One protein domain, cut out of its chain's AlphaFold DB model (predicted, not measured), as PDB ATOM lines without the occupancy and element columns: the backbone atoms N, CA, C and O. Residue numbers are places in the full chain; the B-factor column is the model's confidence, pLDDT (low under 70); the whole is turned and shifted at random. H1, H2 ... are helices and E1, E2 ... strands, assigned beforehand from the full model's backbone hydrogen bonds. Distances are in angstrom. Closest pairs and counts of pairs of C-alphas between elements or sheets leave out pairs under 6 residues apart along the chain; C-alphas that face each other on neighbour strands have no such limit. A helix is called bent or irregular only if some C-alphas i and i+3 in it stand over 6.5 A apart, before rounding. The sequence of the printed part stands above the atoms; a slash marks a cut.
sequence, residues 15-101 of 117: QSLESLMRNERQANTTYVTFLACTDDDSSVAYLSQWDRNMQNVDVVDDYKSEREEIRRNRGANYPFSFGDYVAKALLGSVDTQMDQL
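AT A GLANCE: This is residues 15 to 101 of the 117 residues of the protein "Hypothetical protein" of Adineta steineri (UniProt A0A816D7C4). Two short parallel strands, E1 and E2, lie side by side in the middle, with H2 packed on one side of them and H4 on the other. H1 lies beyond H2 at one end of the longest axis, and H3 stands toward the other end, with its first part meeting H4; little H5 sits beside E2 and H4. The printed part has 87 residues, with five named helices and two named strands in the order H1 E1 H2 E2 H3 H4 H5 along the chain. The class is mostly helix, and E1 and E2 make one parallel sheet, order E1, E2. The whole is compact, with a radius of gyration of the C-alphas of 13.3 A and spans of 41 by 28 by 18 A.

HOW THE PARTS SIT: Begin at H1, residues 15 to 24, which touches no helix but is near H2, residues 41 to 53, with 6 pairs of C-alphas within 10 A and no pair within 8 A. Go on to E1, residues 32 to 35, and look across to its neighbour E2, residues 57 to 60: they are parallel, with 16 degrees between their directions. Here C-alphas 33 and 58 face each other at 4.6 A; N 34 and O 58, at 2.9 A, and N 58 and O 32, at 3.0 A, are within hydrogen-bond range. E1, H2 and E2 form a strand-helix-strand unit, two parallel neighbour strands with a helix between them along the chain, and its crossover is right-handed. The closest C-alphas of H2 and E2 are those of Asp 51 and Asp 58, 4.9 A apart, while those of H2 and E1, Leu 47 and Phe 34, are 7.7 A apart. Next comes H3, residues 63 to 74, which with residues 63 to 67 alone touches H4, residues 82 to 91. Their closest C-alphas, of Tyr 63 and Tyr 85, are 6.4 A apart, and their lines are about perpendicular at 87 degrees. Look at Ala 89 in H4: its C-alpha is 6.7 A from that of Thr 33 in E1 and 6.1 A from that of Val 60 in E2, the closest C-alphas of each pair of elements. H5, residues 96 to 99, only just touches H4, with 3 pairs of C-alphas within 8 A, the closest being those of Met 98 and Lys 88 at 5.6 A. H2 and H4 are apart, and so are H1 and H3. In H1, H3 and H4 every O i to N i+4 pair is within hydrogen-bond range, in H2 7 of 9 are, and H5 is too short for such a pair.

IN THESE COORDINATES: Find C-alpha 15 at (9.590, 34.010, -53.918); from there H1 runs 13.0 A to C-alpha 24. H1 is neither bent nor irregular, but only just: C-alphas 21 and 24 are 6.2 A apart. E1 runs 9.8 A from Val 32 to Leu 35. Then find C-alpha 41 at (-0.900, 21.878, -47.509), where H2, the longest helix, begins its 18.5 A. E2 covers 10.2 A from Val 57 to Val 60, H3 15.8 A from Tyr 63 to Arg 74, and H4 14.2 A from Phe 82 to Leu 91. H5 measures 4.8 A and ends at C-alpha 99, at (-13.547, 38.270, -46.527).

THE WHOLE: Look for the two C-alphas farthest apart at Glu 24 and Asn 77, 41.8 A from each other. The printed part, residues 15 to 101 of a chain of 117, has no cut. No link is long; those from H1 to E1 and from H3 to H4 are short, with 7 residues each, and the others are tight. The mean pLDDT of the printed part is 91.6, and no printed residue is under 70.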
ATOM      1  N   GLN A  15       8.939  32.770 -54.348       94.69
ATOM      2  CA  GLN A  15       9.590  34.010 -53.918       94.69
ATOM      3  C   GLN A  15       9.443  35.123 -54.955       94.69
ATOM      4  O   GLN A  15       9.170  36.267 -54.587       94.69
ATOM      5  N   SER A  16       9.575  34.802 -56.244       95.75
ATOM      6  CA  SER A  16       9.348  35.785 -57.306       95.75
ATOM      7  C   SER A  16       7.897  36.262 -57.338       95.75
ATOM      8  O   SER A  16       7.658  37.467 -57.433       95.75
ATOM      9  N   LEU A  17       6.922  35.354 -57.180       95.12
ATOM     10  CA  LEU A  17       5.515  35.751 -57.086       95.12
ATOM     11  C   LEU A  17       5.254  36.609 -55.839       95.12
ATOM     12  O   LEU A  17       4.556  37.617 -55.931       95.12
ATOM     13  N   GLU A  18       5.846  36.266 -54.692       95.62
ATOM     14  CA  GLU A  18       5.734  37.077 -53.478       95.62
ATOM     15  C   GLU A  18       6.300  38.487 -53.691       95.62
ATOM     16  O   GLU A  18       5.657  39.477 -53.334       95.62
ATOM     17  N   SER A  19       7.487  38.591 -54.297       96.62
ATOM     18  CA  SER A  19       8.112  39.880 -54.602       96.62
ATOM     19  C   SER A  19       7.221  40.722 -55.511       96.62
ATOM     20  O   SER A  19       7.008  41.899 -55.225       96.62
ATOM     21  N   LEU A  20       6.630  40.119 -56.543       96.31
ATOM     22  CA  LEU A  20       5.676  40.799 -57.415       96.31
ATOM     23  C   LEU A  20       4.467  41.300 -56.613       96.31
ATOM     24  O   LEU A  20       4.111  42.476 -56.695       96.31
ATOM     25  N   MET A  21       3.865  40.444 -55.788       96.62
ATOM     26  CA  MET A  21       2.674  40.780 -55.001       96.62
ATOM     27  C   MET A  21       2.912  41.887 -53.965       96.62
ATOM     28  O   MET A  21       1.991  42.668 -53.689       96.62
ATOM     29  N   ARG A  22       4.124  41.962 -53.400       95.00
ATOM     30  CA  ARG A  22       4.511  42.961 -52.390       95.00
ATOM     31  C   ARG A  22       5.027  44.263 -52.984       95.00
ATOM     32  O   ARG A  22       4.705  45.326 -52.460       95.00
ATOM     33  N   ASN A  23       5.858  44.174 -54.018       95.56
ATOM     34  CA  ASN A  23       6.700  45.287 -54.455       95.56
ATOM     35  C   ASN A  23       6.254  45.889 -55.790       95.56
ATOM     36  O   ASN A  23       6.510  47.065 -56.035       95.56
ATOM     37  N   GLU A  24       5.602  45.108 -56.654       96.69
ATOM     38  CA  GLU A  24       5.277  45.532 -58.025       96.69
ATOM     39  C   GLU A  24       3.776  45.757 -58.226       96.69
ATOM     40  O   GLU A  24       3.360  46.712 -58.895       96.69
ATOM     41  N   ARG A  25       2.942  44.915 -57.603       96.12
ATOM     42  CA  ARG A  25       1.489  45.079 -57.590       96.12
ATOM     43  C   ARG A  25       1.128  46.446 -57.008       96.12
ATOM     44  O   ARG A  25       1.546  46.810 -55.911       96.12
ATOM     45  N   GLN A  26       0.261  47.179 -57.702       96.62
ATOM     46  CA  GLN A  26      -0.291  48.445 -57.216       96.62
ATOM     47  C   GLN A  26      -1.354  48.178 -56.135       96.62
ATOM     48  O   GLN A  26      -2.552  48.261 -56.395       96.62
ATOM     49  N   ALA A  27      -0.923  47.823 -54.920       95.00
ATOM     50  CA  ALA A  27      -1.785  47.280 -53.860       95.00
ATOM     51  C   ALA A  27      -3.014  48.144 -53.525       95.00
ATOM     52  O   ALA A  27      -4.069  47.605 -53.212       95.00
ATOM     53  N   ASN A  28      -2.914  49.470 -53.657       94.69
ATOM     54  CA  ASN A  28      -4.021  50.396 -53.392       94.69
ATOM     55  C   ASN A  28      -5.159  50.331 -54.421       94.69
ATOM     56  O   ASN A  28      -6.249  50.822 -54.150       94.69
ATOM     57  N   THR A  29      -4.909  49.777 -55.608       96.19
ATOM     58  CA  THR A  29      -5.873  49.763 -56.723       96.19
ATOM     59  C   THR A  29      -6.068  48.382 -57.339       96.19
ATOM     60  O   THR A  29      -6.965  48.202 -58.158       96.19
ATOM     61  N   THR A  30      -5.221  47.414 -56.992       96.75
ATOM     62  CA  THR A  30      -5.240  46.063 -57.550       96.75
ATOM     63  C   THR A  30      -5.603  45.056 -56.472       96.75
ATOM     64  O   THR A  30      -4.802  44.764 -55.583       96.75
ATOM     65  N   TYR A  31      -6.800  44.506 -56.613       96.56
ATOM     66  CA  TYR A  31      -7.371  43.473 -55.763       96.56
ATOM     67  C   TYR A  31      -7.082  42.100 -56.360       96.56
ATOM     68  O   TYR A  31      -7.151  41.935 -57.580       96.56
ATOM     69  N   VAL A  32      -6.709  41.138 -55.520       96.38
ATOM     70  CA  VAL A  32      -6.346  39.790 -55.966       96.38
ATOM     71  C   VAL A  32      -7.017  38.771 -55.063       96.38
ATOM     72  O   VAL A  32      -6.773  38.770 -53.864       96.38
ATOM     73  N   THR A  33      -7.802  37.873 -55.648       95.31
ATOM     74  CA  THR A  33      -8.304  36.689 -54.948       95.31
ATOM     75  C   THR A  33      -7.658  35.446 -55.551       95.31
ATOM     76  O   THR A  33      -7.722  35.234 -56.766       95.31
ATOM     77  N   PHE A  34      -7.022  34.621 -54.720       93.75
ATOM     78  CA  PHE A  34      -6.527  33.308 -55.128       93.75
ATOM     79  C   PHE A  34      -7.570  32.248 -54.790       93.75
ATOM     80  O   PHE A  34      -7.847  32.009 -53.624       93.75
ATOM     81  N   LEU A  35      -8.109  31.569 -55.804       92.06
ATOM     82  CA  LEU A  35      -8.969  30.404 -55.585       92.06
ATOM     83  C   LEU A  35      -8.098  29.160 -55.417       92.06
ATOM     84  O   LEU A  35      -7.722  28.563 -56.429       92.06
ATOM     85  N   ALA A  36      -7.694  28.817 -54.198       87.06
ATOM     86  CA  ALA A  36      -6.960  27.590 -53.920       87.06
ATOM     87  C   ALA A  36      -7.879  26.392 -54.213       87.06
ATOM     88  O   ALA A  36      -8.969  26.285 -53.677       87.06
ATOM     89  N   CYS A  37      -7.469  25.533 -55.144       78.31
ATOM     90  CA  CYS A  37      -8.201  24.305 -55.469       78.31
ATOM     91  C   CYS A  37      -7.223  23.137 -55.345       78.31
ATOM     92  O   CYS A  37      -6.984  22.423 -56.319       78.31
ATOM     93  N   THR A  38      -6.555  23.030 -54.197       78.44
ATOM     94  CA  THR A  38      -5.469  22.072 -53.983       78.44
ATOM     95  C   THR A  38      -5.505  21.510 -52.574       78.44
ATOM     96  O   THR A  38      -5.664  22.258 -51.620       78.44
ATOM     97  N   ASP A  39      -5.276  20.202 -52.464       75.19
ATOM     98  CA  ASP A  39      -5.074  19.513 -51.184       75.19
ATOM     99  C   ASP A  39      -3.592  19.561 -50.737       75.19
ATOM    100  O   ASP A  39      -3.191  18.883 -49.792       75.19
ATOM    101  N   ASP A  40      -2.729  20.299 -51.451       81.56
ATOM    102  CA  ASP A  40      -1.330  20.501 -51.064       81.56
ATOM    103  C   ASP A  40      -1.219  21.557 -49.957       81.56
ATOM    104  O   ASP A  40      -1.178  22.764 -50.217       81.56
ATOM    105  N   ASP A  41      -1.088  21.074 -48.721       78.06
ATOM    106  CA  ASP A  41      -0.900  21.878 -47.509       78.06
ATOM    107  C   ASP A  41       0.198  22.942 -47.653       78.06
ATOM    108  O   ASP A  41       0.097  24.029 -47.078       78.06
ATOM    109  N   SER A  42       1.264  22.654 -48.411       78.31
ATOM    110  CA  SER A  42       2.365  23.603 -48.583       78.31
ATOM    111  C   SER A  42       1.959  24.813 -49.425       78.31
ATOM    112  O   SER A  42       2.370  25.936 -49.122       78.31
ATOM    113  N   SER A  43       1.093  24.597 -50.420       77.56
ATOM    114  CA  SER A  43       0.532  25.651 -51.256       77.56
ATOM    115  C   SER A  43      -0.499  26.494 -50.517       77.56
ATOM    116  O   SER A  43      -0.482  27.723 -50.613       77.56
ATOM    117  N   VAL A  44      -1.344  25.848 -49.717       79.94
ATOM    118  CA  VAL A  44      -2.319  26.537 -48.864       79.94
ATOM    119  C   VAL A  44      -1.601  27.410 -47.832       79.94
ATOM    120  O   VAL A  44      -1.950  28.574 -47.654       79.94
ATOM    121  N   ALA A  45      -0.527  26.910 -47.211       84.56
ATOM    122  CA  ALA A  45       0.158  27.608 -46.125       84.56
ATOM    123  C   ALA A  45       0.719  28.990 -46.510       84.56
ATOM    124  O   ALA A  45       0.549  29.946 -45.744       84.56
ATOM    125  N   TYR A  46       1.386  29.128 -47.666       88.19
ATOM    126  CA  TYR A  46       1.920  30.437 -48.069       88.19
ATOM    127  C   TYR A  46       0.807  31.387 -48.525       88.19
ATOM    128  O   TYR A  46       0.865  32.575 -48.211       88.19
ATOM    129  N   LEU A  47      -0.232  30.877 -49.198       91.19
ATOM    130  CA  LEU A  47      -1.383  31.681 -49.606       91.19
ATOM    131  C   LEU A  47      -2.123  32.228 -48.381       91.19
ATOM    132  O   LEU A  47      -2.313  33.438 -48.286       91.19
ATOM    133  N   SER A  48      -2.412  31.392 -47.380       86.19
ATOM    134  CA  SER A  48      -3.011  31.841 -46.115       86.19
ATOM    135  C   SER A  48      -2.138  32.855 -45.364       86.19
ATOM    136  O   SER A  48      -2.638  33.664 -44.584       86.19
ATOM    137  N   GLN A  49      -0.813  32.832 -45.551       90.50
ATOM    138  CA  GLN A  49       0.052  33.878 -45.007       90.50
ATOM    139  C   GLN A  49      -0.112  35.199 -45.767       90.50
ATOM    140  O   GLN A  49      -0.013  36.265 -45.155       90.50
ATOM    141  N   TRP A  50      -0.309  35.157 -47.084       93.00
ATOM    142  CA  TRP A  50      -0.458  36.352 -47.911       93.00
ATOM    143  C   TRP A  50      -1.786  37.042 -47.667       93.00
ATOM    144  O   TRP A  50      -1.774  38.242 -47.422       93.00
ATOM    145  N   ASP A  51      -2.869  36.277 -47.629       90.94
ATOM    146  CA  ASP A  51      -4.204  36.700 -47.211       90.94
ATOM    147  C   ASP A  51      -4.170  37.605 -45.959       90.94
ATOM    148  O   ASP A  51      -4.494  38.791 -45.986       90.94
ATOM    149  N   ARG A  52      -3.558  37.106 -44.879       89.31
ATOM    150  CA  ARG A  52      -3.476  37.823 -43.594       89.31
ATOM    151  C   ARG A  52      -2.615  39.087 -43.615       89.31
ATOM    152  O   ARG A  52      -2.794  39.968 -42.769       89.31
ATOM    153  N   ASN A  53      -1.618  39.146 -44.498       92.44
ATOM    154  CA  ASN A  53      -0.519  40.116 -44.407       92.44
ATOM    155  C   ASN A  53      -0.390  41.048 -45.619       92.44
ATOM    156  O   ASN A  53       0.452  41.951 -45.593       92.44
ATOM    157  N   MET A  54      -1.161  40.844 -46.686       94.75
ATOM    158  CA  MET A  54      -1.138  41.673 -47.888       94.75
ATOM    159  C   MET A  54      -2.464  42.409 -48.042       94.75
ATOM    160  O   MET A  54      -3.536  41.825 -48.021       94.75
ATOM    161  N   GLN A  55      -2.393  43.723 -48.240       94.00
ATOM    162  CA  GLN A  55      -3.579  44.541 -48.487       94.00
ATOM    163  C   GLN A  55      -4.285  44.104 -49.778       94.00
ATOM    164  O   GLN A  55      -3.612  43.920 -50.797       94.00
ATOM    165  N   ASN A  56      -5.618  44.048 -49.767       95.31
ATOM    166  CA  ASN A  56      -6.442  43.749 -50.944       95.31
ATOM    167  C   ASN A  56      -6.099  42.390 -51.582       95.31
ATOM    168  O   ASN A  56      -6.075  42.261 -52.811       95.31
ATOM    169  N   VAL A  57      -5.749  41.411 -50.749       95.25
ATOM    170  CA  VAL A  57      -5.527  40.018 -51.132       95.25
ATOM    171  C   VAL A  57      -6.462  39.155 -50.301       95.25
ATOM    172  O   VAL A  57      -6.573  39.400 -49.108       95.25
ATOM    173  N   ASP A  58      -7.105  38.194 -50.950       94.12
ATOM    174  CA  ASP A  58      -7.993  37.201 -50.339       94.12
ATOM    175  C   ASP A  58      -7.647  35.814 -50.903       94.12
ATOM    176  O   ASP A  58      -7.170  35.690 -52.044       94.12
ATOM    177  N   VAL A  59      -7.851  34.770 -50.111       92.81
ATOM    178  CA  VAL A  59      -7.646  33.378 -50.511       92.81
ATOM    179  C   VAL A  59      -8.903  32.590 -50.194       92.81
ATOM    180  O   VAL A  59      -9.262  32.411 -49.043       92.81
ATOM    181  N   VAL A  60      -9.523  32.058 -51.242       91.56
ATOM    182  CA  VAL A  60     -10.756  31.276 -51.143       91.56
ATOM    183  C   VAL A  60     -10.439  29.834 -51.503       91.56
ATOM    184  O   VAL A  60      -9.847  29.586 -52.558       91.56
ATOM    185  N   ASP A  61     -10.810  28.895 -50.640       89.56
ATOM    186  CA  ASP A  61     -10.621  27.464 -50.892       89.56
ATOM    187  C   ASP A  61     -11.760  26.903 -51.764       89.56
ATOM    188  O   ASP A  61     -12.663  27.623 -52.196       89.56
ATOM    189  N   ASP A  62     -11.761  25.603 -52.048       90.31
ATOM    190  CA  ASP A  62     -12.871  24.971 -52.743       90.31
ATOM    191  C   ASP A  62     -14.192  25.123 -51.959       90.31
ATOM    192  O   ASP A  62     -14.232  25.145 -50.728       90.31
ATOM    193  N   TYR A  63     -15.320  25.166 -52.678       92.44
ATOM    194  CA  TYR A  63     -16.641  25.401 -52.081       92.44
ATOM    195  C   TYR A  63     -16.971  24.506 -50.875       92.44
ATOM    196  O   TYR A  63     -17.697  24.941 -49.976       92.44
ATOM    197  N   LYS A  64     -16.526  23.242 -50.851       91.12
ATOM    198  CA  LYS A  64     -16.841  22.350 -49.730       91.12
ATOM    199  C   LYS A  64     -16.068  22.770 -48.488       91.12
ATOM    200  O   LYS A  64     -16.706  22.933 -47.449       91.12
ATOM    201  N   SER A  65     -14.760  22.959 -48.620       89.75
ATOM    202  CA  SER A  65     -13.870  23.375 -47.534       89.75
ATOM    203  C   SER A  65     -14.285  24.746 -47.002       89.75
ATOM    204  O   SER A  65     -14.618  24.868 -45.822       89.75
ATOM    205  N   GLU A  66     -14.485  25.709 -47.899       91.75
ATOM    206  CA  GLU A  66     -14.955  27.063 -47.594       91.75
ATOM    207  C   GLU A  66     -16.272  27.053 -46.795       91.75
ATOM    208  O   GLU A  66     -16.421  27.649 -45.725       91.75
ATOM    209  N   ARG A  67     -17.264  26.288 -47.268       93.62
ATOM    210  CA  ARG A  67     -18.557  26.174 -46.584       93.62
ATOM    211  C   ARG A  67     -18.422  25.538 -45.204       93.62
ATOM    212  O   ARG A  67     -19.201  25.867 -44.302       93.62
ATOM    213  N   GLU A  68     -17.528  24.570 -45.044       91.81
ATOM    214  CA  GLU A  68     -17.277  23.955 -43.746       91.81
ATOM    215  C   GLU A  68     -16.653  24.947 -42.769       91.81
ATOM    216  O   GLU A  68     -17.113  25.014 -41.630       91.81
ATOM    217  N   GLU A  69     -15.685  25.750 -43.199       89.75
ATOM    218  CA  GLU A  69     -15.042  26.769 -42.367       89.75
ATOM    219  C   GLU A  69     -16.016  27.862 -41.937       89.75
ATOM    220  O   GLU A  69     -16.176  28.113 -40.736       89.75
ATOM    221  N   ILE A  70     -16.801  28.395 -42.875       92.31
ATOM    222  CA  ILE A  70     -17.873  29.349 -42.568       92.31
ATOM    223  C   ILE A  70     -18.849  28.756 -41.549       92.31
ATOM    224  O   ILE A  70     -19.244  29.418 -40.592       92.31
ATOM    225  N   ARG A  71     -19.235  27.484 -41.688       93.62
ATOM    226  CA  ARG A  71     -20.134  26.829 -40.722       93.62
ATOM    227  C   ARG A  71     -19.477  26.559 -39.375       93.62
ATOM    228  O   ARG A  71     -20.169  26.602 -38.358       93.62
ATOM    229  N   ARG A  72     -18.171  26.290 -39.330       92.12
ATOM    230  CA  ARG A  72     -17.422  26.171 -38.070       92.12
ATOM    231  C   ARG A  72     -17.416  27.511 -37.324       92.12
ATOM    232  O   ARG A  72     -17.631  27.513 -36.115       92.12
ATOM    233  N   ASN A  73     -17.280  28.630 -38.038       89.25
ATOM    234  CA  ASN A  73     -17.133  29.964 -37.442       89.25
ATOM    235  C   ASN A  73     -18.455  30.716 -37.211       89.25
ATOM    236  O   ASN A  73     -18.595  31.444 -36.228       89.25
ATOM    237  N   ARG A  74     -19.459  30.520 -38.072       90.00
ATOM    238  CA  ARG A  74     -20.778  31.181 -38.004       90.00
ATOM    239  C   ARG A  74     -21.883  30.292 -37.432       90.00
ATOM    240  O   ARG A  74     -22.962  30.783 -37.103       90.00
ATOM    241  N   GLY A  75     -21.611  28.998 -37.282       92.19
ATOM    242  CA  GLY A  75     -22.533  27.991 -36.767       92.19
ATOM    243  C   GLY A  75     -22.973  26.989 -37.836       92.19
ATOM    244  O   GLY A  75     -23.144  27.319 -39.009       92.19
ATOM    245  N   ALA A  76     -23.207  25.742 -37.416       91.75
ATOM    246  CA  ALA A  76     -23.405  24.602 -38.321       91.75
ATOM    247  C   ALA A  76     -24.565  24.764 -39.328       91.75
ATOM    248  O   ALA A  76     -24.548  24.159 -40.401       91.75
ATOM    249  N   ASN A  77     -25.556  25.592 -38.986       93.50
ATOM    250  CA  ASN A  77     -26.743  25.865 -39.798       93.50
ATOM    251  C   ASN A  77     -26.653  27.181 -40.587       93.50
ATOM    252  O   ASN A  77     -27.662  27.608 -41.148       93.50
ATOM    253  N   TYR A  78     -25.490  27.837 -40.618       94.62
ATOM    254  CA  TYR A  78     -25.320  29.080 -41.363       94.62
ATOM    255  C   TYR A  78     -25.621  28.852 -42.859       94.62
ATOM    256  O   TYR A  78     -25.078  27.909 -43.462       94.62
ATOM    257  N   PRO A  79     -26.519  29.656 -43.461       93.94
ATOM    258  CA  PRO A  79     -26.851  29.534 -44.869       93.94
ATOM    259  C   PRO A  79     -25.680  30.049 -45.705       93.94
ATOM    260  O   PRO A  79     -25.353  31.228 -45.682       93.94
ATOM    261  N   PHE A  80     -25.054  29.140 -46.443       95.12
ATOM    262  CA  PHE A  80     -24.018  29.460 -47.414       95.12
ATOM    263  C   PHE A  80     -24.196  28.540 -48.616       95.12
ATOM    264  O   PHE A  80     -24.082  27.311 -48.508       95.12
ATOM    265  N   SER A  81     -24.600  29.136 -49.728       96.31
ATOM    266  CA  SER A  81     -24.889  28.472 -50.990       96.31
ATOM    267  C   SER A  81     -23.711  28.585 -51.953       96.31
ATOM    268  O   SER A  81     -22.758  29.327 -51.737       96.31
ATOM    269  N   PHE A  82     -23.803  27.877 -53.077       96.38
ATOM    270  CA  PHE A  82     -22.823  28.023 -54.149       96.38
ATOM    271  C   PHE A  82     -22.841  29.430 -54.781       96.38
ATOM    272  O   PHE A  82     -21.816  29.901 -55.258       96.38
ATOM    273  N   GLY A  83     -23.988  30.124 -54.767       97.25
ATOM    274  CA  GLY A  83     -24.062  31.513 -55.227       97.25
ATOM    275  C   GLY A  83     -23.293  32.466 -54.310       97.25
ATOM    276  O   GLY A  83     -22.569  33.327 -54.802       97.25
ATOM    277  N   ASP A  84     -23.391  32.254 -52.995       95.44
ATOM    278  CA  ASP A  84     -22.638  33.022 -51.994       95.44
ATOM    279  C   ASP A  84     -21.130  32.778 -52.139       95.44
ATOM    280  O   ASP A  84     -20.342  33.717 -52.086       95.44
ATOM    281  N   TYR A  85     -20.741  31.533 -52.424       95.56
ATOM    282  CA  TYR A  85     -19.363  31.170 -52.744       95.56
ATOM    283  C   TYR A  85     -18.818  31.914 -53.966       95.56
ATOM    284  O   TYR A  85     -17.740  32.493 -53.899       95.56
ATOM    285  N   VAL A  86     -19.569  31.957 -55.073       96.25
ATOM    286  CA  VAL A  86     -19.149  32.710 -56.268       96.25
ATOM    287  C   VAL A  86     -19.015  34.202 -55.958       96.25
ATOM    288  O   VAL A  86     -18.081  34.838 -56.436       96.25
ATOM    289  N   ALA A  87     -19.920  34.765 -55.151       95.81
ATOM    290  CA  ALA A  87     -19.823  36.158 -54.730       95.81
ATOM    291  C   ALA A  87     -18.559  36.409 -53.892       95.81
ATOM    292  O   ALA A  87     -17.808  37.325 -54.222       95.81
ATOM    293  N   LYS A  88     -18.278  35.567 -52.885       93.25
ATOM    294  CA  LYS A  88     -17.045  35.652 -52.084       93.25
ATOM    295  C   LYS A  88     -15.799  35.521 -52.962       93.25
ATOM    296  O   LYS A  88     -14.952  36.398 -52.923       93.25
ATOM    297  N   ALA A  89     -15.736  34.533 -53.852       94.12
ATOM    298  CA  ALA A  89     -14.595  34.335 -54.749       94.12
ATOM    299  C   ALA A  89     -14.307  35.525 -55.690       94.12
ATOM    300  O   ALA A  89     -13.186  35.676 -56.171       94.12
ATOM    301  N   LEU A  90     -15.312  36.356 -55.989       94.94
ATOM    302  CA  LEU A  90     -15.164  37.534 -56.849       94.94
ATOM    303  C   LEU A  90     -14.920  38.829 -56.074       94.94
ATOM    304  O   LEU A  90     -14.316  39.754 -56.617       94.94
ATOM    305  N   LEU A  91     -15.450  38.925 -54.856       95.31
ATOM    306  CA  LEU A  91     -15.541  40.180 -54.114       95.31
ATOM    307  C   LEU A  91     -14.815  40.150 -52.774       95.31
ATOM    308  O   LEU A  91     -14.678  41.214 -52.188       95.31
ATOM    309  N   GLY A  92     -14.338  39.005 -52.287       92.44
ATOM    310  CA  GLY A  92     -13.752  38.886 -50.949       92.44
ATOM    311  C   GLY A  92     -12.536  39.789 -50.755       92.44
ATOM    312  O   GLY A  92     -12.496  40.550 -49.796       92.44
ATOM    313  N   SER A  93     -11.648  39.897 -51.751       94.25
ATOM    314  CA  SER A  93     -10.527  40.855 -51.690       94.25
ATOM    315  C   SER A  93     -10.966  42.326 -51.632       94.25
ATOM    316  O   SER A  93     -10.196  43.169 -51.172       94.25
ATOM    317  N   VAL A  94     -12.179  42.652 -52.098       94.38
ATOM    318  CA  VAL A  94     -12.736  44.015 -52.176       94.38
ATOM    319  C   VAL A  94     -13.613  44.347 -50.966       94.38
ATOM    320  O   VAL A  94     -13.578  45.472 -50.465       94.38
ATOM    321  N   ASP A  95     -14.423  43.392 -50.514       92.31
ATOM    322  CA  ASP A  95     -15.417  43.548 -49.463       92.31
ATOM    323  C   ASP A  95     -14.996  42.783 -48.206       92.31
ATOM    324  O   ASP A  95     -15.122  41.565 -48.098       92.31
ATOM    325  N   THR A  96     -14.558  43.548 -47.207       86.00
ATOM    326  CA  THR A  96     -14.083  43.008 -45.924       86.00
ATOM    327  C   THR A  96     -15.124  42.195 -45.152       86.00
ATOM    328  O   THR A  96     -14.753  41.414 -44.284       86.00
ATOM    329  N   GLN A  97     -16.426  42.369 -45.411       87.94
ATOM    330  CA  GLN A  97     -17.448  41.560 -44.743       87.94
ATOM    331  C   GLN A  97     -17.524  40.166 -45.360       87.94
ATOM    332  O   GLN A  97     -17.751  39.205 -44.626       87.94
ATOM    333  N   MET A  98     -17.340  40.061 -46.681       88.69
ATOM    334  CA  MET A  98     -17.250  38.781 -47.387       88.69
ATOM    335  C   MET A  98     -15.958  38.037 -47.057       88.69
ATOM    336  O   MET A  98     -15.999  36.827 -46.833       88.69
ATOM    337  N   ASP A  99     -14.846  38.766 -46.989       86.19
ATOM    338  CA  ASP A  99     -13.547  38.270 -46.527       86.19
ATOM    339  C   ASP A  99     -13.671  37.612 -45.149       86.19
ATOM    340  O   ASP A  99     -13.374  36.447 -44.972       86.19
ATOM    341  N   GLN A 100     -14.302  38.293 -44.193       87.62
ATOM    342  CA  GLN A 100     -14.401  37.813 -42.814       87.62
ATOM    343  C   GLN A 100     -15.348  36.621 -42.603       87.62
ATOM    344  O   GLN A 100     -15.475  36.160 -41.468       87.62
ATOM    345  N   LEU A 101     -16.103  36.148 -43.601       84.44
ATOM    346  CA  LEU A 101     -17.151  35.135 -43.388       84.44
ATOM    347  C   LEU A 101     -16.611  33.829 -42.790       84.44
ATOM    348  O   LEU A 101     -17.256  33.267 -41.896       84.44
TER     349      LEU A 101